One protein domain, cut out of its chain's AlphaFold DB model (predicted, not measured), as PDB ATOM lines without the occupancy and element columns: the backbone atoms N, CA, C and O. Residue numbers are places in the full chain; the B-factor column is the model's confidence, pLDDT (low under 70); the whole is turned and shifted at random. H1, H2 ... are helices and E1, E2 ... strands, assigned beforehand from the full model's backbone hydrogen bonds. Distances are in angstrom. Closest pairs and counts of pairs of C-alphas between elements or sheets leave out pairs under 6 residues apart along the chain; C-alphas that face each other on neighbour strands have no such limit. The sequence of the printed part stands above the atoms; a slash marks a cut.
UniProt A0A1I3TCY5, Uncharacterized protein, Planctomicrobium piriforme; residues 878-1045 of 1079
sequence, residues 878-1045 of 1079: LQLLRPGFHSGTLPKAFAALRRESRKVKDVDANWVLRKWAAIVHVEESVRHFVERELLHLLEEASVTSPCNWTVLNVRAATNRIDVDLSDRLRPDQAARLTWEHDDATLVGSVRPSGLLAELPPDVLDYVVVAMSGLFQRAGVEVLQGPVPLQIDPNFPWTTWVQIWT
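This is residues 878 to 1045 of the 1079 residues of an uncharacterized protein of Planctomicrobium piriforme (UniProt A0A1I3TCY5). A strongly twisted sheet of five strands has two helices, the long H3 and the shorter H5, over one face. H3 runs on past the sheet and folds back with H2 as a helical hairpin whose tip, residues 902 to 910, sticks out; H6 is at the opposite end of the longest axis. The printed part has 168 residues with six named helices and five named strands, along the chain H1 H2 H3 E1 E2 E3 E4 H4 H5 E5 H6. The mixed sheet runs E1 E2 E3 E4 E5, and the class is mixed, helices and strands. The whole is compact, with a radius of gyration of the C-alphas of 17.9 A, yet elongated, spanning 58 by 37 by 26 A.

The strands are E1, residues 949 to 956, 20.6 A; E2, 960 to 967, 23.4 A; E3, 970 to 982, 32.3 A, which bends by 54 degrees at residue 973; E4, 985 to 991, 19.0 A; and E5, 1022 to 1024. The helices are H3, residues 909 to 940, 44.0 A; H5, 1001 to 1018, 25.5 A; H2, 889 to 901, 18.4 A; H6, 1037 to 1043; H1, 878 to 881; and H4, 994 to 997. H3 has a kink of 30 degrees near residue 916. C-alpha 878 is at (131.899, 80.411, 167.353), and C-alpha 1043 is at (125.467, 102.557, 154.073).

E1 to E4 form a meander, each strand the antiparallel neighbour of the one before, with N 952 and O 964 2.9 A apart, N 963 and O 977 2.8 A, and N 987 and O 980 2.7 A. E4, H4, H5 and E5 form a strand-helix-strand unit, two parallel neighbour strands with helices between, its crossover right-handed; N 988 and O 1022 are 2.9 A apart. H3 and H5 on the same face make two layers, helices on one face of a sheet. H3 is over E1 and E2 at a height of 7.5 A, and H5 is over E4 at 9.5 A. With residues 930 to 938 alone H3 touches H5, closest C-alphas Leu 934 and Ala 1010, 6.2 A, at a steep tilt of 47 degrees, opposite ways. H2 and H3, a hairpin, touch at Leu 897 and Lys 915, closest C-alphas 6.5 A apart. H1 touches H2 and only grazes the sheet; H4 is over E3; H6 is near H5 and not on the sheet. Every O i to N i+4 pair is within hydrogen-bond range in H2 and H6, but 24 of 28 in H3 and 13 of 14 in H5; H1 and H4 are too short for one.

The C-alphas farthest apart, Lys 905 and Thr 1045, are 60.4 A apart. The printed part has no cut, and the link E5 to H6 is long. Mean pLDDT of the printed part is 77.8, with 38 residues under 70, among them 900 to 915.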
ATOM      1  N   LEU A 878     132.459  81.212 166.264       86.19
ATOM      2  CA  LEU A 878     131.899  80.411 167.353       86.19
ATOM      3  C   LEU A 878     132.379  78.953 167.292       86.19
ATOM      4  O   LEU A 878     132.668  78.362 168.326       86.19
ATOM      5  N   GLN A 879     132.485  78.357 166.099       85.12
ATOM      6  CA  GLN A 879     132.984  76.989 165.960       85.12
ATOM      7  C   GLN A 879     134.477  76.863 166.273       85.12
ATOM      8  O   GLN A 879     134.888  75.791 166.701       85.12
ATOM      9  N   LEU A 880     135.282  77.915 166.113       86.81
ATOM     10  CA  LEU A 880     136.693  77.896 166.511       86.81
ATOM     11  C   LEU A 880     136.849  77.877 168.040       86.81
ATOM     12  O   LEU A 880     137.687  77.127 168.550       86.81
ATOM     13  N   LEU A 881     136.020  78.655 168.745       84.88
ATOM     14  CA  LEU A 881     136.098  78.882 170.194       84.88
ATOM     15  C   LEU A 881     135.303  77.868 171.024       84.88
ATOM     16  O   LEU A 881     135.779  77.404 172.053       84.88
ATOM     17  N   ARG A 882     134.103  77.471 170.587       81.12
ATOM     18  CA  ARG A 882     133.195  76.647 171.398       81.12
ATOM     19  C   ARG A 882     133.539  75.160 171.318       81.12
ATOM     20  O   ARG A 882     133.401  74.573 170.242       81.12
ATOM     21  N   PRO A 883     133.827  74.471 172.433       65.00
ATOM     22  CA  PRO A 883     133.977  73.018 172.439       65.00
ATOM     23  C   PRO A 883     132.703  72.305 171.961       65.00
ATOM     24  O   PRO A 883     131.606  72.566 172.449       65.00
ATOM     25  N   GLY A 884     132.832  71.371 171.017       59.72
ATOM     26  CA  GLY A 884     131.691  70.573 170.569       59.72
ATOM     27  C   GLY A 884     132.026  69.491 169.545       59.72
ATOM     28  O   GLY A 884     133.178  69.285 169.153       59.72
ATOM     29  N   PHE A 885     130.987  68.778 169.104       51.28
ATOM     30  CA  PHE A 885     131.107  67.648 168.175       51.28
ATOM     31  C   PHE A 885     131.661  68.060 166.790       51.28
ATOM     32  O   PHE A 885     132.354  67.275 166.153       51.28
ATOM     33  N   HIS A 886     131.444  69.300 166.344       50.97
ATOM     34  CA  HIS A 886     132.021  69.861 165.105       50.97
ATOM     35  C   HIS A 886     132.624  71.258 165.331       50.97
ATOM     36  O   HIS A 886     132.622  72.097 164.438       50.97
ATOM     37  N   SER A 887     133.075  71.523 166.557       63.75
ATOM     38  CA  SER A 887     133.593  72.822 166.989       63.75
ATOM     39  C   SER A 887     134.692  72.657 168.049       63.75
ATOM     40  O   SER A 887     134.952  71.548 168.535       63.75
ATOM     41  N   GLY A 888     135.358  73.747 168.402       72.62
ATOM     42  CA  GLY A 888     136.386  73.831 169.426       72.62
ATOM     43  C   GLY A 888     137.771  73.537 168.882       72.62
ATOM     44  O   GLY A 888     138.531  72.824 169.533       72.62
ATOM     45  N   THR A 889     138.093  74.035 167.690       82.69
ATOM     46  CA  THR A 889     139.396  73.863 167.030       82.69
ATOM     47  C   THR A 889     140.526  74.351 167.927       82.69
ATOM     48  O   THR A 889     141.476  73.605 168.166       82.69
ATOM     49  N   LEU A 890     140.374  75.540 168.522       85.44
ATOM     50  CA  LEU A 890     141.332  76.096 169.479       85.44
ATOM     51  C   LEU A 890     141.349  75.308 170.802       85.44
ATOM     52  O   LEU A 890     142.412  74.776 171.140       85.44
ATOM     53  N   PRO A 891     140.215  75.082 171.503       82.75
ATOM     54  CA  PRO A 891     140.197  74.256 172.708       82.75
ATOM     55  C   PRO A 891     140.790  72.853 172.521       82.75
ATOM     56  O   PRO A 891     141.368  72.296 173.457       82.75
ATOM     57  N   LYS A 892     140.600  72.227 171.352       81.88
ATOM     58  CA  LYS A 892     141.152  70.902 171.020       81.88
ATOM     59  C   LYS A 892     142.641  70.981 170.702       81.88
ATOM     60  O   LYS A 892     143.374  70.104 171.152       81.88
ATOM     61  N   ALA A 893     143.092  72.006 169.978       82.56
ATOM     62  CA  ALA A 893     144.509  72.219 169.686       82.56
ATOM     63  C   ALA A 893     145.318  72.441 170.974       82.56
ATOM     64  O   ALA A 893     146.317  71.750 171.187       82.56
ATOM     65  N   PHE A 894     144.837  73.302 171.876       84.56
ATOM     66  CA  PHE A 894     145.456  73.517 173.188       84.56
ATOM     67  C   PHE A 894     145.406  72.258 174.064       84.56
ATOM     68  O   PHE A 894     146.429  71.862 174.616       84.56
ATOM     69  N   ALA A 895     144.272  71.547 174.127       80.69
ATOM     70  CA  ALA A 895     144.192  70.289 174.878       80.69
ATOM     71  C   ALA A 895     145.135  69.205 174.322       80.69
ATOM     72  O   ALA A 895     145.723  68.437 175.084       80.69
ATOM     73  N   ALA A 896     145.311  69.133 172.998       77.00
ATOM     74  CA  ALA A 896     146.276  68.233 172.379       77.00
ATOM     75  C   ALA A 896     147.718  68.619 172.739       77.00
ATOM     76  O   ALA A 896     148.500  67.735 173.069       77.00
ATOM     77  N   LEU A 897     148.060  69.912 172.729       77.44
ATOM     78  CA  LEU A 897     149.376  70.397 173.162       77.44
ATOM     79  C   LEU A 897     149.663  70.043 174.626       77.44
ATOM     80  O   LEU A 897     150.719  69.480 174.904       77.44
ATOM     81  N   ARG A 898     148.705  70.273 175.535       80.56
ATOM     82  CA  ARG A 898     148.828  69.907 176.959       80.56
ATOM     83  C   ARG A 898     149.002  68.405 177.177       80.56
ATOM     84  O   ARG A 898     149.829  67.969 177.969       80.56
ATOM     85  N   ARG A 899     148.232  67.575 176.465       73.12
ATOM     86  CA  ARG A 899     148.345  66.109 176.574       73.12
ATOM     87  C   ARG A 899     149.709  65.594 176.132       73.12
ATOM     88  O   ARG A 899     150.176  64.603 176.679       73.12
ATOM     89  N   GLU A 900     150.311  66.224 175.131       68.69
ATOM     90  CA  GLU A 900     151.622  65.824 174.625       68.69
ATOM     91  C   GLU A 900     152.763  66.365 175.498       68.69
ATOM     92  O   GLU A 900     153.741  65.646 175.685       68.69
ATOM     93  N   SER A 901     152.621  67.550 176.110       66.31
ATOM     94  CA  SER A 901     153.610  68.055 177.078       66.31
ATOM     95  C   SER A 901     153.707  67.158 178.321       66.31
ATOM     96  O   SER A 901     154.804  66.861 178.790       66.31
ATOM     97  N   ARG A 902     152.580  66.585 178.773       63.03
ATOM     98  CA  ARG A 902     152.529  65.620 179.891       63.03
ATOM     99  C   ARG A 902     153.213  64.273 179.607       63.03
ATOM    100  O   ARG A 902     153.430  63.506 180.545       63.03
ATOM    101  N   LYS A 903     153.495  63.925 178.344       57.62
ATOM    102  CA  LYS A 903     153.741  62.530 177.940       57.62
ATOM    103  C   LYS A 903     155.172  62.005 177.991       57.62
ATOM    104  O   LYS A 903     155.230  60.788 177.923       57.62
ATOM    105  N   VAL A 904     156.261  62.791 178.105       48.22
ATOM    106  CA  VAL A 904     157.645  62.324 178.451       48.22
ATOM    107  C   VAL A 904     158.723  63.413 178.226       48.22
ATOM    108  O   VAL A 904     158.581  64.255 177.348       48.22
ATOM    109  N   LYS A 905     159.824  63.321 179.002       46.19
ATOM    110  CA  LYS A 905     161.090  64.107 179.021       46.19
ATOM    111  C   LYS A 905     161.774  64.384 177.663       46.19
ATOM    112  O   LYS A 905     162.619  65.264 177.604       46.19
ATOM    113  N   ASP A 906     161.430  63.654 176.605       43.22
ATOM    114  CA  ASP A 906     162.136  63.642 175.314       43.22
ATOM    115  C   ASP A 906     161.192  64.074 174.182       43.22
ATOM    116  O   ASP A 906     160.939  63.373 173.197       43.22
ATOM    117  N   VAL A 907     160.571  65.238 174.370       45.75
ATOM    118  CA  VAL A 907     159.740  65.830 173.331       45.75
ATOM    119  C   VAL A 907     160.655  66.194 172.173       45.75
ATOM    120  O   VAL A 907     161.415  67.158 172.238       45.75
ATOM    121  N   ASP A 908     160.550  65.436 171.085       50.03
ATOM    122  CA  ASP A 908     161.033  65.841 169.774       50.03
ATOM    123  C   ASP A 908     160.418  67.226 169.509       50.03
ATOM    124  O   ASP A 908     159.232  67.331 169.188       50.03
ATOM    125  N   ALA A 909     161.172  68.309 169.749       53.78
ATOM    126  CA  ALA A 909     160.666  69.690 169.741       53.78
ATOM    127  C   ALA A 909     159.913  70.008 168.434       53.78
ATOM    128  O   ALA A 909     158.969  70.798 168.386       53.78
ATOM    129  N   ASN A 910     160.273  69.282 167.376       53.59
ATOM    130  CA  ASN A 910     159.630  69.253 166.073       53.59
ATOM    131  C   ASN A 910     158.144  68.842 166.100       53.59
ATOM    132  O   ASN A 910     157.372  69.325 165.274       53.59
ATOM    133  N   TRP A 911     157.721  67.945 166.992       55.97
ATOM    134  CA  TRP A 911     156.334  67.484 167.109       55.97
ATOM    135  C   TRP A 911     155.439  68.512 167.808       55.97
ATOM    136  O   TRP A 911     154.346  68.795 167.312       55.97
ATOM    137  N   VAL A 912     155.925  69.152 168.877       60.59
ATOM    138  CA  VAL A 912     155.223  70.280 169.521       60.59
ATOM    139  C   VAL A 912     155.115  71.465 168.568       60.59
ATOM    140  O   VAL A 912     154.026  72.013 168.412       60.59
ATOM    141  N   LEU A 913     156.177  71.779 167.816       61.22
ATOM    142  CA  LEU A 913     156.137  72.801 166.760       61.22
ATOM    143  C   LEU A 913     155.082  72.496 165.682       61.22
ATOM    144  O   LEU A 913     154.400  73.404 165.206       61.22
ATOM    145  N   ARG A 914     154.889  71.221 165.310       63.22
ATOM    146  CA  ARG A 914     153.828  70.822 164.363       63.22
ATOM    147  C   ARG A 914     152.426  71.014 164.933       63.22
ATOM    148  O   ARG A 914     151.524  71.354 164.176       63.22
ATOM    149  N   LYS A 915     152.224  70.773 166.231       68.50
ATOM    150  CA  LYS A 915     150.926  70.984 166.890       68.50
ATOM    151  C   LYS A 915     150.641  72.471 167.111       68.50
ATOM    152  O   LYS A 915     149.511  72.891 166.894       68.50
ATOM    153  N   TRP A 916     151.668  73.268 167.411       73.69
ATOM    154  CA  TRP A 916     151.575  74.728 167.491       73.69
ATOM    155  C   TRP A 916     151.189  75.363 166.152       73.69
ATOM    156  O   TRP A 916     150.399  76.302 166.115       73.69
ATOM    157  N   ALA A 917     151.663  74.797 165.035       72.38
ATOM    158  CA  ALA A 917     151.299  75.269 163.700       72.38
ATOM    159  C   ALA A 917     149.777  75.293 163.461       72.38
ATOM    160  O   ALA A 917     149.308  76.146 162.718       72.38
ATOM    161  N   ALA A 918     148.998  74.413 164.105       78.31
ATOM    162  CA  ALA A 918     147.539  74.441 163.997       78.31
ATOM    163  C   ALA A 918     146.930  75.725 164.589       78.31
ATOM    164  O   ALA A 918     146.011  76.278 163.994       78.31
ATOM    165  N   ILE A 919     147.466  76.225 165.709       85.56
ATOM    166  CA  ILE A 919     147.026  77.486 166.329       85.56
ATOM    167  C   ILE A 919     147.435  78.666 165.449       85.56
ATOM    168  O   ILE A 919     146.591  79.489 165.112       85.56
ATOM    169  N   VAL A 920     148.690  78.687 164.984       84.69
ATOM    170  CA  VAL A 920     149.195  79.734 164.075       84.69
ATOM    171  C   VAL A 920     148.361  79.806 162.793       84.69
ATOM    172  O   VAL A 920     148.090  80.885 162.281       84.69
ATOM    173  N   HIS A 921     147.909  78.663 162.271       82.94
ATOM    174  CA  HIS A 921     147.012  78.637 161.118       82.94
ATOM    175  C   HIS A 921     145.645  79.267 161.409       82.94
ATOM    176  O   HIS A 921     145.118  79.958 160.542       82.94
ATOM    177  N   VAL A 922     145.084  79.069 162.608       88.19
ATOM    178  CA  VAL A 922     143.841  79.745 163.015       88.19
ATOM    179  C   VAL A 922     144.068  81.250 163.167       88.19
ATOM    180  O   VAL A 922     143.252  82.031 162.681       88.19
ATOM    181  N   GLU A 923     145.182  81.666 163.773       90.88
ATOM    182  CA  GLU A 923     145.555  83.083 163.897       90.88
ATOM    183  C   GLU A 923     145.682  83.760 162.523       90.88
ATOM    184  O   GLU A 923     145.154  84.854 162.326       90.88
ATOM    185  N   GLU A 924     146.292  83.085 161.544       88.38
ATOM    186  CA  GLU A 924     146.405  83.581 160.167       88.38
ATOM    187  C   GLU A 924     145.041  83.647 159.457       88.38
ATOM    188  O   GLU A 924     144.723  84.633 158.792       88.38
ATOM    189  N   SER A 925     144.184  82.636 159.636       89.19
ATOM    190  CA  SER A 925     142.812  82.654 159.110       89.19
ATOM    191  C   SER A 925     141.996  83.826 159.666       89.19
ATOM    192  O   SER A 925     141.273  84.482 158.913       89.19
ATOM    193  N   VAL A 926     142.124  84.125 160.963       92.25
ATOM    194  CA  VAL A 926     141.448  85.270 161.593       92.25
ATOM    195  C   VAL A 926     142.053  86.595 161.127       92.25
ATOM    196  O   VAL A 926     141.300  87.522 160.826       92.25
ATOM    197  N   ARG A 927     143.385  86.686 160.992       93.00
ATOM    198  CA  ARG A 927     144.070  87.851 160.403       93.00
ATOM    199  C   ARG A 927     143.485  88.179 159.032       93.00
ATOM    200  O   ARG A 927     142.999  89.289 158.826       93.00
ATOM    201  N   HIS A 928     143.436  87.194 158.135       89.44
ATOM    202  CA  HIS A 928     142.863  87.369 156.802       89.44
ATOM    203  C   HIS A 928     141.376  87.718 156.825       89.44
ATOM    204  O   HIS A 928     140.929  88.485 155.975       89.44
ATOM    205  N   PHE A 929     140.598  87.180 157.766       91.69
ATOM    206  CA  PHE A 929     139.196  87.560 157.927       91.69
ATOM    207  C   PHE A 929     139.056  89.051 158.258       91.69
ATOM    208  O   PHE A 929     138.318  89.753 157.570       91.69
ATOM    209  N   VAL A 930     139.812  89.561 159.236       92.94
ATOM    210  CA  VAL A 930     139.765  90.983 159.617       92.94
ATOM    211  C   VAL A 930     140.294  91.884 158.497       92.94
ATOM    212  O   VAL A 930     139.653  92.877 158.160       92.94
ATOM    213  N   GLU A 931     141.407  91.523 157.857       90.44
ATOM    214  CA  GLU A 931     141.951  92.271 156.714       90.44
ATOM    215  C   GLU A 931     140.937  92.367 155.565       90.44
ATOM    216  O   GLU A 931     140.685  93.450 155.032       90.44
ATOM    217  N   ARG A 932     140.312  91.241 155.198       89.31
ATOM    218  CA  ARG A 932     139.419  91.167 154.033       89.31
ATOM    219  C   ARG A 932     138.049  91.782 154.278       89.31
ATOM    220  O   ARG A 932     137.454  92.259 153.317       89.31
ATOM    221  N   GLU A 933     137.545  91.744 155.509       89.25
ATOM    222  CA  GLU A 933     136.184  92.188 155.832       89.25
ATOM    223  C   GLU A 933     136.107  93.589 156.430       89.25
ATOM    224  O   GLU A 933     135.123  94.289 156.195       89.25
ATOM    225  N   LEU A 934     137.133  94.013 157.171       89.81
ATOM    226  CA  LEU A 934     137.189  95.342 157.776       89.81
ATOM    227  C   LEU A 934     138.112  96.272 156.988       89.81
ATOM    228  O   LEU A 934     137.663  97.308 156.507       89.81
ATOM    229  N   LEU A 935     139.389  95.909 156.827       88.94
ATOM    230  CA  LEU A 935     140.379  96.842 156.271       88.94
ATOM    231  C   LEU A 935     140.116  97.137 154.794       88.94
ATOM    232  O   LEU A 935     140.030  98.299 154.410       88.94
ATOM    233  N   HIS A 936     139.872  96.105 153.982       87.44
ATOM    234  CA  HIS A 936     139.501  96.302 152.577       87.44
ATOM    235  C   HIS A 936     138.198  97.099 152.416       87.44
ATOM    236  O   HIS A 936     138.060  97.840 151.450       87.44
ATOM    237  N   LEU A 937     137.239  96.966 153.338       87.69
ATOM    238  CA  LEU A 937     136.002  97.746 153.293       87.69
ATOM    239  C   LEU A 937     136.270  99.233 153.532       87.69
ATOM    240  O   LEU A 937     135.762 100.065 152.783       87.69
ATOM    241  N   LEU A 938     137.089  99.554 154.535       84.19
ATOM    242  CA  LEU A 938     137.484 100.927 154.843       84.19
ATOM    243  C   LEU A 938     138.322 101.551 153.713       84.19
ATOM    244  O   LEU A 938     138.094 102.708 153.361       84.19
ATOM    245  N   GLU A 939     139.232 100.776 153.109       83.81
ATOM    246  CA  GLU A 939     140.029 101.188 151.943       83.81
ATOM    247  C   GLU A 939     139.143 101.520 150.728       83.81
ATOM    248  O   GLU A 939     139.252 102.605 150.159       83.81
ATOM    249  N   GLU A 940     138.240 100.613 150.332       82.44
ATOM    250  CA  GLU A 940     137.390 100.792 149.140       82.44
ATOM    251  C   GLU A 940     136.330 101.882 149.338       82.44
ATOM    252  O   GLU A 940     135.999 102.612 148.402       82.44
ATOM    253  N   ALA A 941     135.825 102.047 150.564       75.69
ATOM    254  CA  ALA A 941     134.909 103.133 150.902       75.69
ATOM    255  C   ALA A 941     135.572 104.520 150.831       75.69
ATOM    256  O   ALA A 941     134.875 105.525 150.970       75.69
ATOM    257  N   SER A 942     136.893 104.589 150.590       66.12
ATOM    258  CA  SER A 942     137.669 105.833 150.529       66.12
ATOM    259  C   SER A 942     137.417 106.719 151.749       66.12
ATOM    260  O   SER A 942     137.402 107.946 151.634       66.12
ATOM    261  N   VAL A 943     137.191 106.102 152.918       61.34
ATOM    262  CA  VAL A 943     137.101 106.837 154.178       61.34
ATOM    263  C   VAL A 943     138.437 107.552 154.301       61.34
ATOM    264  O   VAL A 943     139.474 106.899 154.398       61.34
ATOM    265  N   THR A 944     138.425 108.882 154.204       51.09
ATOM    266  CA  THR A 944     139.609 109.748 154.250       51.09
ATOM    267  C   THR A 944     140.204 109.722 155.654       51.09
ATOM    268  O   THR A 944     140.148 110.700 156.393       51.09
ATOM    269  N   SER A 945     140.713 108.568 156.066       54.25
ATOM    270  CA  SER A 945     141.476 108.410 157.285       54.25
ATOM    271  C   SER A 945     142.952 108.605 156.926       54.25
ATOM    272  O   SER A 945     143.429 107.995 155.969       54.25
ATOM    273  N   PRO A 946     143.705 109.434 157.665       55.31
ATOM    274  CA  PRO A 946     145.157 109.527 157.519       55.31
ATOM    275  C   PRO A 946     145.893 108.246 157.966       55.31
ATOM    276  O   PRO A 946     147.113 108.171 157.829       55.31
ATOM    277  N   CYS A 947     145.177 107.253 158.508       62.53
ATOM    278  CA  CYS A 947     145.738 106.034 159.081       62.53
ATOM    279  C   CYS A 947     145.816 104.894 158.058       62.53
ATOM    280  O   CYS A 947     144.813 104.506 157.456       62.53
ATOM    281  N   ASN A 948     146.999 104.292 157.927       73.94
ATOM    282  CA  ASN A 948     147.193 103.049 157.182       73.94
ATOM    283  C   ASN A 948     146.965 101.877 158.138       73.94
ATOM    284  O   ASN A 948     147.905 101.392 158.775       73.94
ATOM    285  N   TRP A 949     145.706 101.463 158.268       80.19
ATOM    286  CA  TRP A 949     145.293 100.391 159.167       80.19
ATOM    287  C   TRP A 949     145.969  99.065 158.816       80.19
ATOM    288  O   TRP A 949     145.975  98.635 157.664       80.19
ATOM    289  N   THR A 950     146.514  98.392 159.824       86.00
ATOM    290  CA  THR A 950     147.128  97.069 159.688       86.00
ATOM    291  C   THR A 950     146.802  96.203 160.898       86.00
ATOM    292  O   THR A 950     146.611  96.706 162.007       86.00
ATOM    293  N   VAL A 951     146.741  94.887 160.693       88.69
ATOM    294  CA  VAL A 951     146.656  93.927 161.797       88.69
ATOM    295  C   VAL A 951     148.066  93.693 162.337       88.69
ATOM    296  O   VAL A 951     148.905  93.092 161.661       88.69
ATOM    297  N   LEU A 952     148.336  94.143 163.561       87.25
ATOM    298  CA  LEU A 952     149.637  93.971 164.204       87.25
ATOM    299  C   LEU A 952     149.797  92.520 164.671       87.25
ATOM    300  O   LEU A 952     150.617  91.764 164.147       87.25
ATOM    301  N   ASN A 953     148.942  92.103 165.605       87.81
ATOM    302  CA  ASN A 953     148.968  90.774 166.204       87.81
ATOM    303  C   ASN A 953     147.576  90.149 166.202       87.81
ATOM    304  O   ASN A 953     146.581  90.827 166.449       87.81
ATOM    305  N   VAL A 954     147.538  88.834 166.001       91.88
ATOM    306  CA  VAL A 954     146.382  87.997 166.319       91.88
ATOM    307  C   VAL A 954     146.840  87.015 167.380       91.88
ATOM    308  O   VAL A 954     147.893  86.403 167.221       91.88
ATOM    309  N   ARG A 955     146.099  86.923 168.482       89.94
ATOM    310  CA  ARG A 955     146.436  86.052 169.610       89.94
ATOM    311  C   ARG A 955     145.232  85.191 169.938       89.94
ATOM    312  O   ARG A 955     144.201  85.716 170.363       89.94
ATOM    313  N   ALA A 956     145.375  83.888 169.750       91.06
ATOM    314  CA  ALA A 956     144.343  82.924 170.100       91.06
ATOM    315  C   ALA A 956     144.554  82.360 171.516       91.06
ATOM    316  O   ALA A 956     145.662  81.981 171.893       91.06
ATOM    317  N   ALA A 957     143.469  82.274 172.278       88.31
ATOM    318  CA  ALA A 957     143.359  81.555 173.544       88.31
ATOM    319  C   ALA A 957     142.349  80.400 173.405       88.31
ATOM    320  O   ALA A 957     141.918  80.076 172.293       88.31
ATOM    321  N   THR A 958     141.986  79.731 174.504       83.69
ATOM    322  CA  THR A 958     141.044  78.601 174.421       83.69
ATOM    323  C   THR A 958     139.617  79.049 174.102       83.69
ATOM    324  O   THR A 958     139.004  78.472 173.206       83.69
ATOM    325  N   ASN A 959     139.124  80.103 174.752       85.69
ATOM    326  CA  ASN A 959     137.763  80.640 174.618       85.69
ATOM    327  C   ASN A 959     137.715  82.063 174.019       85.69
ATOM    328  O   ASN A 959     136.634  82.636 173.881       85.69
ATOM    329  N   ARG A 960     138.870  82.629 173.641       88.00
ATOM    330  CA  ARG A 960     139.004  84.023 173.196       88.00
ATOM    331  C   ARG A 960     139.983  84.181 172.037       88.00
ATOM    332  O   ARG A 960     141.002  83.496 171.982       88.00
ATOM    333  N   ILE A 961     139.723  85.130 171.143       92.25
ATOM    334  CA  ILE A 961     140.689  85.613 170.148       92.25
ATOM    335  C   ILE A 961     140.765  87.135 170.223       92.25
ATOM    336  O   ILE A 961     139.741  87.815 170.182       92.25
ATOM    337  N   ASP A 962     141.986  87.661 170.281       91.38
ATOM    338  CA  ASP A 962     142.247  89.096 170.204       91.38
ATOM    339  C   ASP A 962     142.970  89.465 168.915       91.38
ATOM    340  O   ASP A 962     143.921  88.793 168.506       91.38
ATOM    341  N   VAL A 963     142.555  90.579 168.321       93.25
ATOM    342  CA  VAL A 963     143.178  91.182 167.146       93.25
ATOM    343  C   VAL A 963     143.535  92.628 167.470       93.25
ATOM    344  O   VAL A 963     142.659  93.450 167.731       93.25
ATOM    345  N   ASP A 964     144.831  92.931 167.448       90.25
ATOM    346  CA  ASP A 964     145.355  94.279 167.655       90.25
ATOM    347  C   ASP A 964     145.448  94.997 166.292       90.25
ATOM    348  O   ASP A 964     146.209  94.584 165.411       90.25
ATOM    349  N   LEU A 965     144.672  96.066 166.117       87.50
ATOM    350  CA  LEU A 965     144.672  96.946 164.948       87.50
ATOM    351  C   LEU A 965     145.525  98.180 165.221       87.50
ATOM    352  O   LEU A 965     145.267  98.891 166.186       87.50
ATOM    353  N   SER A 966     146.494  98.486 164.365       84.56
ATOM    354  CA  SER A 966     147.321  99.688 164.512       84.56
ATOM    355  C   SER A 966     147.476 100.453 163.205       84.56
ATOM    356  O   SER A 966     147.346  99.894 162.112       84.56
ATOM    357  N   ASP A 967     147.814 101.735 163.320       80.19
ATOM    358  CA  ASP A 967     148.327 102.513 162.197       80.19
ATOM    359  C   ASP A 967     149.786 102.111 161.938       80.19
ATOM    360  O   ASP A 967     150.584 101.997 162.873       80.19
ATOM    361  N   ARG A 968     150.161 101.904 160.671       70.25
ATOM    362  CA  ARG A 968     151.523 101.514 160.261       70.25
ATOM    363  C   ARG A 968     152.600 102.479 160.773       70.25
ATOM    364  O   ARG A 968     153.748 102.076 160.945       70.25
ATOM    365  N   LEU A 969     152.237 103.742 160.989       70.12
ATOM    366  CA  LEU A 969     153.131 104.789 161.491       70.12
ATOM    367  C   LEU A 969     153.185 104.864 163.025       70.12
ATOM    368  O   LEU A 969     154.122 105.451 163.563       70.12
ATOM    369  N   ARG A 970     152.199 104.294 163.729       70.81
ATOM    370  CA  ARG A 970     152.036 104.385 165.190       70.81
ATOM    371  C   ARG A 970     151.571 103.037 165.768       70.81
ATOM    372  O   ARG A 970     150.401 102.890 166.127       70.81
ATOM    373  N   PRO A 971     152.470 102.039 165.862       71.44
ATOM    374  CA  PRO A 971     152.128 100.712 166.376       71.44
ATOM    375  C   PRO A 971     151.742 100.713 167.867       71.44
ATOM    376  O   PRO A 971     150.987  99.845 168.298       71.44
ATOM    377  N   ASP A 972     152.205 101.702 168.639       72.38
ATOM    378  CA  ASP A 972     152.047 101.748 170.101       72.38
ATOM    379  C   ASP A 972     150.622 102.099 170.570       72.38
ATOM    380  O   ASP A 972     150.285 101.909 171.736       72.38
ATOM    381  N   GLN A 973     149.755 102.575 169.669       74.50
ATOM    382  CA  GLN A 973     148.376 102.975 169.978       74.50
ATOM    383  C   GLN A 973     147.329 101.957 169.481       74.50
ATOM    384  O   GLN A 973     146.210 102.334 169.152       74.50
ATOM    385  N   ALA A 974     147.643 100.662 169.411       81.00
ATOM    386  CA  ALA A 974     146.763  99.666 168.787       81.00
ATOM    387  C   ALA A 974     145.385  99.498 169.470       81.00
ATOM    388  O   ALA A 974     145.305  99.319 170.684       81.00
ATOM    389  N   ALA A 975     144.304  99.511 168.684       85.44
ATOM    390  CA  ALA A 975     142.945  99.206 169.132       85.44
ATOM    391  C   ALA A 975     142.723  97.691 169.134       85.44
ATOM    392  O   ALA A 975     143.038  97.018 168.152       85.44
ATOM    393  N   ARG A 976     142.166  97.137 170.214       88.50
ATOM    394  CA  ARG A 976     141.988  95.685 170.349       88.50
ATOM    395  C   ARG A 976     140.543  95.279 170.100       88.50
ATOM    396  O   ARG A 976     139.651  95.689 170.842       88.50
ATOM    397  N   LEU A 977     140.346  94.434 169.093       91.44
ATOM    398  CA  LEU A 977     139.111  93.693 168.863       91.44
ATOM    399  C   LEU A 977     139.192  92.351 169.593       91.44
ATOM    400  O   LEU A 977     140.179  91.631 169.439       91.44
ATOM    401  N   THR A 978     138.159  92.002 170.349       90.56
ATOM    402  CA  THR A 978     138.086  90.756 171.114       90.56
ATOM    403  C   THR A 978     136.825  89.986 170.733       90.56
ATOM    404  O   THR A 978     135.730  90.548 170.729       90.56
ATOM    405  N   TRP A 979     136.986  88.698 170.428       92.19
ATOM    406  CA  TRP A 979     135.901  87.718 170.347       92.19
ATOM    407  C   TRP A 979     136.039  86.748 171.506       92.19
ATOM    408  O   TRP A 979     137.089  86.126 171.660       92.19
ATOM    409  N   GLU A 980     134.981  86.600 172.281       87.75
ATOM    410  CA  GLU A 980     134.959  85.805 173.499       87.75
ATOM    411  C   GLU A 980     133.723  84.916 173.524       87.75
ATOM    412  O   GLU A 980     132.641  85.323 173.110       87.75
ATOM    413  N   HIS A 981     133.883  83.684 173.987       85.75
ATOM    414  CA  HIS A 981     132.765  82.786 174.236       85.75
ATOM    415  C   HIS A 981     132.442  82.750 175.735       85.75
ATOM    416  O   HIS A 981     133.193  82.144 176.502       85.75
ATOM    417  N   ASP A 982     131.303  83.340 176.109       75.50
ATOM    418  CA  ASP A 982     130.789  83.403 177.483       75.50
ATOM    419  C   ASP A 982     129.440  82.669 177.586       75.50
ATOM    420  O   ASP A 982     128.531  82.926 176.791       75.50
ATOM    421  N   ASP A 983     129.345  81.704 178.512       63.25
ATOM    422  CA  ASP A 983     128.148  80.927 178.895       63.25
ATOM    423  C   ASP A 983     127.125  80.644 177.763       63.25
ATOM    424  O   ASP A 983     125.908  80.719 177.934       63.25
ATOM    425  N   ALA A 984     127.651  80.209 176.607       67.69
ATOM    426  CA  ALA A 984     126.967  79.796 175.370       67.69
ATOM    427  C   ALA A 984     126.700  80.865 174.295       67.69
ATOM    428  O   ALA A 984     126.188  80.501 173.230       67.69
ATOM    429  N   THR A 985     127.096  82.118 174.507       80.62
ATOM    430  CA  THR A 985     127.008  83.199 173.513       80.62
ATOM    431  C   THR A 985     128.393  83.637 173.038       80.62
ATOM    432  O   THR A 985     129.394  83.467 173.733       80.62
ATOM    433  N   LEU A 986     128.472  84.165 171.814       86.44
ATOM    434  CA  LEU A 986     129.687  84.806 171.314       86.44
ATOM    435  C   LEU A 986     129.580  86.314 171.556       86.44
ATOM    436  O   LEU A 986     128.713  86.968 170.971       86.44
ATOM    437  N   VAL A 987     130.477  86.845 172.381       87.31
ATOM    438  CA  VAL A 987     130.579  88.256 172.744       87.31
ATOM    439  C   VAL A 987     131.692  88.914 171.929       87.31
ATOM    440  O   VAL A 987     132.794  88.381 171.795       87.31
ATOM    441  N   GLY A 988     131.399  90.069 171.341       88.75
ATOM    442  CA  GLY A 988     132.374  90.913 170.656       88.75
ATOM    443  C   GLY A 988     132.617  92.183 171.456       88.75
ATOM    444  O   GLY A 988     131.664  92.823 171.892       88.75
ATOM    445  N   SER A 989     133.870  92.581 171.638       87.88
ATOM    446  CA  SER A 989     134.182  93.864 172.264       87.88
ATOM    447  C   SER A 989     135.322  94.592 171.576       87.88
ATOM    448  O   SER A 989     136.198  93.989 170.950       87.88
ATOM    449  N   VAL A 990     135.295  95.920 171.681       86.88
ATOM    450  CA  VAL A 990     136.396  96.786 171.254       86.88
ATOM    451  C   VAL A 990     136.898  97.543 172.466       86.88
ATOM    452  O   VAL A 990     136.168  98.346 173.051       86.88
ATOM    453  N   ARG A 991     138.152  97.293 172.847       80.31
ATOM    454  CA  ARG A 991     138.826  98.098 173.868       80.31
ATOM    455  C   ARG A 991     139.440  99.317 173.172       80.31
ATOM    456  O   ARG A 991     140.326  99.132 172.331       80.31
ATOM    457  N   PRO A 992     138.965 100.541 173.463       65.81
ATOM    458  CA  PRO A 992     139.455 101.739 172.813       65.81
ATOM    459  C   PRO A 992     140.898 101.981 173.239       65.81
ATOM    460  O   PRO A 992     141.243 101.921 174.417       65.81
ATOM    461  N   SER A 993     141.737 102.247 172.251       65.00
ATOM    462  CA  SER A 993     143.076 102.790 172.427       65.00
ATOM    463  C   SER A 993     143.107 104.221 171.892       65.00
ATOM    464  O   SER A 993     142.145 104.669 171.257       65.00
ATOM    465  N   GLY A 994     144.236 104.915 172.079       64.00
ATOM    466  CA  GLY A 994     144.467 106.241 171.492       64.00
ATOM    467  C   GLY A 994     144.121 106.322 169.997       64.00
ATOM    468  O   GLY A 994     143.596 107.335 169.555       64.00
ATOM    469  N   LEU A 995     144.272 105.225 169.241       74.25
ATOM    470  CA  LEU A 995     143.931 105.172 167.816       74.25
ATOM    471  C   LEU A 995     142.461 105.484 167.515       74.25
ATOM    472  O   LEU A 995     142.199 106.188 166.550       74.25
ATOM    473  N   LEU A 996     141.504 104.969 168.298       77.12
ATOM    474  CA  LEU A 996     140.079 105.265 168.074       77.12
ATOM    475  C   LEU A 996     139.678 106.622 168.659       77.12
ATOM    476  O   LEU A 996     138.797 107.278 168.112       77.12
ATOM    477  N   ALA A 997     140.333 107.047 169.743       74.50
ATOM    478  CA  ALA A 997     140.058 108.323 170.401       74.50
ATOM    479  C   ALA A 997     140.528 109.540 169.581       74.50
ATOM    480  O   ALA A 997     139.937 110.610 169.681       74.50
ATOM    481  N   GLU A 998     141.571 109.386 168.762       75.44
ATOM    482  CA  GLU A 998     142.132 110.461 167.931       75.44
ATOM    483  C   GLU A 998     141.414 110.647 166.578       75.44
ATOM    484  O   GLU A 998     141.737 111.573 165.828       75.44
ATOM    485  N   LEU A 999     140.455 109.782 166.229       76.44
ATOM    486  CA  LEU A 999     139.735 109.886 164.958       76.44
ATOM    487  C   LEU A 999     138.695 111.019 164.985       76.44
ATOM    488  O   LEU A 999     138.002 111.199 165.987       76.44
ATOM    489  N   PRO A1000     138.505 111.746 163.865       80.81
ATOM    490  CA  PRO A1000     137.380 112.663 163.721       80.81
ATOM    491  C   PRO A1000     136.044 111.937 163.958       80.81
ATOM    492  O   PRO A1000     135.901 110.804 163.491       80.81
ATOM    493  N   PRO A1001     135.049 112.573 164.605       78.19
ATOM    494  CA  PRO A1001     133.788 111.922 164.974       78.19
ATOM    495  C   PRO A1001     133.057 111.320 163.767       78.19
ATOM    496  O   PRO A1001     132.588 110.189 163.841       78.19
ATOM    497  N   ASP A1002     133.067 112.009 162.624       74.50
ATOM    498  CA  ASP A1002     132.447 111.506 161.394       74.50
ATOM    499  C   ASP A1002     133.125 110.220 160.888       74.50
ATOM    500  O   ASP A1002     132.459 109.327 160.378       74.50
ATOM    501  N   VAL A1003     134.451 110.100 161.037       77.62
ATOM    502  CA  VAL A1003     135.234 108.914 160.638       77.62
ATOM    503  C   VAL A1003     135.065 107.784 161.649       77.62
ATOM    504  O   VAL A1003     134.984 106.618 161.258       77.62
ATOM    505  N   LEU A1004     134.995 108.118 162.939       79.75
ATOM    506  CA  LEU A1004     134.755 107.159 164.009       79.75
ATOM    507  C   LEU A1004     133.423 106.433 163.797       79.75
ATOM    508  O   LEU A1004     133.396 105.207 163.848       79.75
ATOM    509  N   ASP A1005     132.364 107.162 163.449       78.44
ATOM    510  CA  ASP A1005     131.043 106.607 163.139       78.44
ATOM    511  C   ASP A1005     131.104 105.555 162.006       78.44
ATOM    512  O   ASP A1005     130.549 104.459 162.132       78.44
ATOM    513  N   TYR A1006     131.862 105.813 160.931       78.88
ATOM    514  CA  TYR A1006     132.088 104.829 159.859       78.88
ATOM    515  C   TYR A1006     132.834 103.584 160.325       78.88
ATOM    516  O   TYR A1006     132.466 102.462 159.965       78.88
ATOM    517  N   VAL A1007     133.899 103.775 161.103       82.94
ATOM    518  CA  VAL A1007     134.722 102.675 161.617       82.94
ATOM    519  C   VAL A1007     133.904 101.807 162.577       82.94
ATOM    520  O   VAL A1007     133.970 100.582 162.487       82.94
ATOM    521  N   VAL A1008     133.068 102.416 163.421       84.38
ATOM    522  CA  VAL A1008     132.144 101.718 164.328       84.38
ATOM    523  C   VAL A1008     131.143 100.872 163.541       84.38
ATOM    524  O   VAL A1008     130.991  99.687 163.834       84.38
ATOM    525  N   VAL A1009     130.522 101.416 162.487       84.75
ATOM    526  CA  VAL A1009     129.592 100.653 161.629       84.75
ATOM    527  C   VAL A1009     130.303  99.504 160.899       84.75
ATOM    528  O   VAL A1009     129.751  98.405 160.776       84.75
ATOM    529  N   ALA A1010     131.545  99.710 160.452       86.88
ATOM    530  CA  ALA A1010     132.356  98.657 159.842       86.88
ATOM    531  C   ALA A1010     132.694  97.534 160.840       86.88
ATOM    532  O   ALA A1010     132.543  96.354 160.513       86.88
ATOM    533  N   MET A1011     133.085  97.886 162.071       88.31
ATOM    534  CA  MET A1011     133.353  96.934 163.157       88.31
ATOM    535  C   MET A1011     132.091  96.160 163.558       88.31
ATOM    536  O   MET A1011     132.142  94.941 163.712       88.31
ATOM    537  N   SER A1012     130.938  96.829 163.638       86.81
ATOM    538  CA  SER A1012     129.631  96.190 163.827       86.81
ATOM    539  C   SER A1012     129.340  95.132 162.757       86.81
ATOM    540  O   SER A1012     128.981  93.996 163.080       86.81
ATOM    541  N   GLY A1013     129.552  95.467 161.479       87.12
ATOM    542  CA  GLY A1013     129.398  94.521 160.372       87.12
ATOM    543  C   GLY A1013     130.373  93.342 160.448       87.12
ATOM    544  O   GLY A1013     129.980  92.203 160.189       87.12
ATOM    545  N   LEU A1014     131.623  93.585 160.860       90.50
ATOM    546  CA  LEU A1014     132.626  92.540 161.087       90.50
ATOM    547  C   LEU A1014     132.170  91.553 162.174       90.50
ATOM    548  O   LEU A1014     132.193  90.340 161.949       90.50
ATOM    549  N   PHE A1015     131.717  92.048 163.329       89.94
ATOM    550  CA  PHE A1015     131.229  91.201 164.422       89.94
ATOM    551  C   PHE A1015     129.998  90.387 164.010       89.94
ATOM    552  O   PHE A1015     129.927  89.189 164.296       89.94
ATOM    553  N   GLN A1016     129.082  90.973 163.240       87.00
ATOM    554  CA  GLN A1016     127.942  90.235 162.703       87.00
ATOM    555  C   GLN A1016     128.363  89.130 161.719       87.00
ATOM    556  O   GLN A1016     127.819  88.025 161.759       87.00
ATOM    557  N   ARG A1017     129.365  89.377 160.863       88.12
ATOM    558  CA  ARG A1017     129.929  88.343 159.971       88.12
ATOM    559  C   ARG A1017     130.691  87.261 160.728       88.12
ATOM    560  O   ARG A1017     130.694  86.115 160.285       88.12
ATOM    561  N   ALA A1018     131.268  87.579 161.883       89.00
ATOM    562  CA  ALA A1018     131.830  86.579 162.791       89.00
ATOM    563  C   ALA A1018     130.740  85.746 163.498       89.00
ATOM    564  O   ALA A1018     131.016  84.632 163.942       89.00
ATOM    565  N   GLY A1019     129.494  86.234 163.534       86.56
ATOM    566  CA  GLY A1019     128.370  85.591 164.218       86.56
ATOM    567  C   GLY A1019     128.277  85.948 165.701       86.56
ATOM    568  O   GLY A1019     127.817  85.122 166.481       86.56
ATOM    569  N   VAL A1020     128.754  87.135 166.090       87.00
ATOM    570  CA  VAL A1020     128.603  87.668 167.452       87.00
ATOM    571  C   VAL A1020     127.129  87.909 167.755       87.00
ATOM    572  O   VAL A1020     126.388  88.418 166.914       87.00
ATOM    573  N   GLU A1021     126.721  87.538 168.963       82.00
ATOM    574  CA  GLU A1021     125.348  87.676 169.450       82.00
ATOM    575  C   GLU A1021     125.200  88.894 170.367       82.00
ATOM    576  O   GLU A1021     124.169  89.563 170.335       82.00
ATOM    577  N   VAL A1022     126.245  89.211 171.138       82.94
ATOM    578  CA  VAL A1022     126.258  90.309 172.114       82.94
ATOM    579  C   VAL A1022     127.493  91.178 171.896       82.94
ATOM    580  O   VAL A1022     128.599  90.664 171.753       82.94
ATOM    581  N   LEU A1023     127.325  92.500 171.884       82.25
ATOM    582  CA  LEU A1023     128.447  93.439 171.892       82.25
ATOM    583  C   LEU A1023     128.609  94.062 173.268       82.25
ATOM    584  O   LEU A1023     127.622  94.427 173.905       82.25
ATOM    585  N   GLN A1024     129.854  94.220 173.690       79.50
ATOM    586  CA  GLN A1024     130.213  94.879 174.937       79.50
ATOM    587  C   GLN A1024     131.379  95.845 174.719       79.50
ATOM    588  O   GLN A1024     132.149  95.730 173.766       79.50
ATOM    589  N   GLY A1025     131.532  96.791 175.639       71.69
ATOM    590  CA  GLY A1025     132.641  97.736 175.652       71.69
ATOM    591  C   GLY A1025     132.192  99.193 175.549       71.69
ATOM    592  O   GLY A1025     131.016  99.481 175.344       71.69
ATOM    593  N   PRO A1026     133.135 100.129 175.717       66.56
ATOM    594  CA  PRO A1026     132.847 101.563 175.783       66.56
ATOM    595  C   PRO A1026     132.564 102.197 174.410       66.56
ATOM    596  O   PRO A1026     132.148 103.349 174.342       66.56
ATOM    597  N   VAL A1027     132.804 101.471 173.313       73.12
ATOM    598  CA  VAL A1027     132.469 101.916 171.955       73.12
ATOM    599  C   VAL A1027     130.999 101.564 171.680       73.12
ATOM    600  O   VAL A1027     130.638 100.400 171.868       73.12
ATOM    601  N   PRO A1028     130.152 102.504 171.211       71.06
ATOM    602  CA  PRO A1028     128.715 102.290 171.003       71.06
ATOM    603  C   PRO A1028     128.432 101.455 169.741       71.06
ATOM    604  O   PRO A1028     127.824 101.915 168.775       71.06
ATOM    605  N   LEU A1029     128.907 100.212 169.726       75.12
ATOM    606  CA  LEU A1029     128.696  99.264 168.638       75.12
ATOM    607  C   LEU A1029     127.239  98.784 168.639       75.12
ATOM    608  O   LEU A1029     126.646  98.539 169.689       75.12
ATOM    609  N   GLN A1030     126.676  98.578 167.450       68.75
ATOM    610  CA  GLN A1030     125.323  98.044 167.283       68.75
ATOM    611  C   GLN A1030     125.343  96.746 166.476       68.75
ATOM    612  O   GLN A1030     125.877  96.709 165.367       68.75
ATOM    613  N   ILE A1031     124.720  95.690 167.003       60.59
ATOM    614  CA  ILE A1031     124.262  94.543 166.215       60.59
ATOM    615  C   ILE A1031     122.745  94.645 166.206       60.59
ATOM    616  O   ILE A1031     122.079  94.272 167.167       60.59
ATOM    617  N   ASP A1032     122.184  95.170 165.118       58.75
ATOM    618  CA  ASP A1032     120.781  94.902 164.840       58.75
ATOM    619  C   ASP A1032     120.704  93.409 164.479       58.75
ATOM    620  O   ASP A1032     121.422  92.980 163.558       58.75
ATOM    621  N   PRO A1033     119.874  92.590 165.155       53.75
ATOM    622  CA  PRO A1033     119.687  91.183 164.824       53.75
ATOM    623  C   PRO A1033     119.007  90.996 163.459       53.75
ATOM    624  O   PRO A1033     118.207  90.087 163.307       53.75
ATOM    625  N   ASN A1034     119.272  91.838 162.452       57.81
ATOM    626  CA  ASN A1034     118.630  91.794 161.151       57.81
ATOM    627  C   ASN A1034     119.294  92.566 160.009       57.81
ATOM    628  O   ASN A1034     118.659  92.542 158.958       57.81
ATOM    629  N   PHE A1035     120.487  93.185 160.133       70.62
ATOM    630  CA  PHE A1035     121.077  94.038 159.070       70.62
ATOM    631  C   PHE A1035     120.768  93.524 157.653       70.62
ATOM    632  O   PHE A1035     121.376  92.547 157.175       70.62
ATOM    633  N   PRO A1036     119.783  94.145 156.981       82.44
ATOM    634  CA  PRO A1036     119.402  93.720 155.655       82.44
ATOM    635  C   PRO A1036     120.564  94.001 154.718       82.44
ATOM    636  O   PRO A1036     121.192  95.059 154.791       82.44
ATOM    637  N   TRP A1037     120.830  93.083 153.794       84.50
ATOM    638  CA  TRP A1037     121.866  93.286 152.781       84.50
ATOM    639  C   TRP A1037     121.662  94.608 152.019       84.50
ATOM    640  O   TRP A1037     122.616  95.309 151.702       84.50
ATOM    641  N   THR A1038     120.406  94.977 151.760       83.94
ATOM    642  CA  THR A1038     120.045  96.242 151.109       83.94
ATOM    643  C   THR A1038     120.473  97.461 151.919       83.94
ATOM    644  O   THR A1038     120.985  98.415 151.342       83.94
ATOM    645  N   THR A1039     120.303  97.420 153.241       83.00
ATOM    646  CA  THR A1039     120.728  98.490 154.151       83.00
ATOM    647  C   THR A1039     122.248  98.573 154.200       83.00
ATOM    648  O   THR A1039     122.804  99.657 154.076       83.00
ATOM    649  N   TRP A1040     122.930  97.426 154.270       85.94
ATOM    650  CA  TRP A1040     124.392  97.371 154.217       85.94
ATOM    651  C   TRP A1040     124.949  98.019 152.944       85.94
ATOM    652  O   TRP A1040     125.847  98.850 153.007       85.94
ATOM    653  N   VAL A1041     124.372  97.709 151.780       86.44
ATOM    654  CA  VAL A1041     124.761  98.352 150.514       86.44
ATOM    655  C   VAL A1041     124.512  99.861 150.544       86.44
ATOM    656  O   VAL A1041     125.368 100.615 150.089       86.44
ATOM    657  N   GLN A1042     123.376 100.314 151.086       82.88
ATOM    658  CA  GLN A1042     123.050 101.743 151.177       82.88
ATOM    659  C   GLN A1042     124.041 102.525 152.043       82.88
ATOM    660  O   GLN A1042     124.443 103.613 151.635       82.88
ATOM    661  N   ILE A1043     124.457 101.963 153.184       79.69
ATOM    662  CA  ILE A1043     125.467 102.557 154.073       79.69
ATOM    663  C   ILE A1043     126.771 102.785 153.306       79.69
ATOM    664  O   ILE A1043     127.320 103.876 153.338       79.69
ATOM    665  N   TRP A1044     127.231 101.797 152.540       80.75
ATOM    666  CA  TRP A1044     128.508 101.870 151.820       80.75
ATOM    667  C   TRP A1044     128.392 102.446 150.400       80.75
ATOM    668  O   TRP A1044     129.283 102.262 149.574       80.75
ATOM    669  N   THR A1045     127.292 103.138 150.081       70.44
ATOM    670  CA  THR A1045     127.143 103.832 148.796       70.44
ATOM    671  C   THR A1045     127.682 105.268 148.921       70.44
ATOM    672  O   THR A1045     127.213 106.003 149.793       70.44
TER     673      THR A1045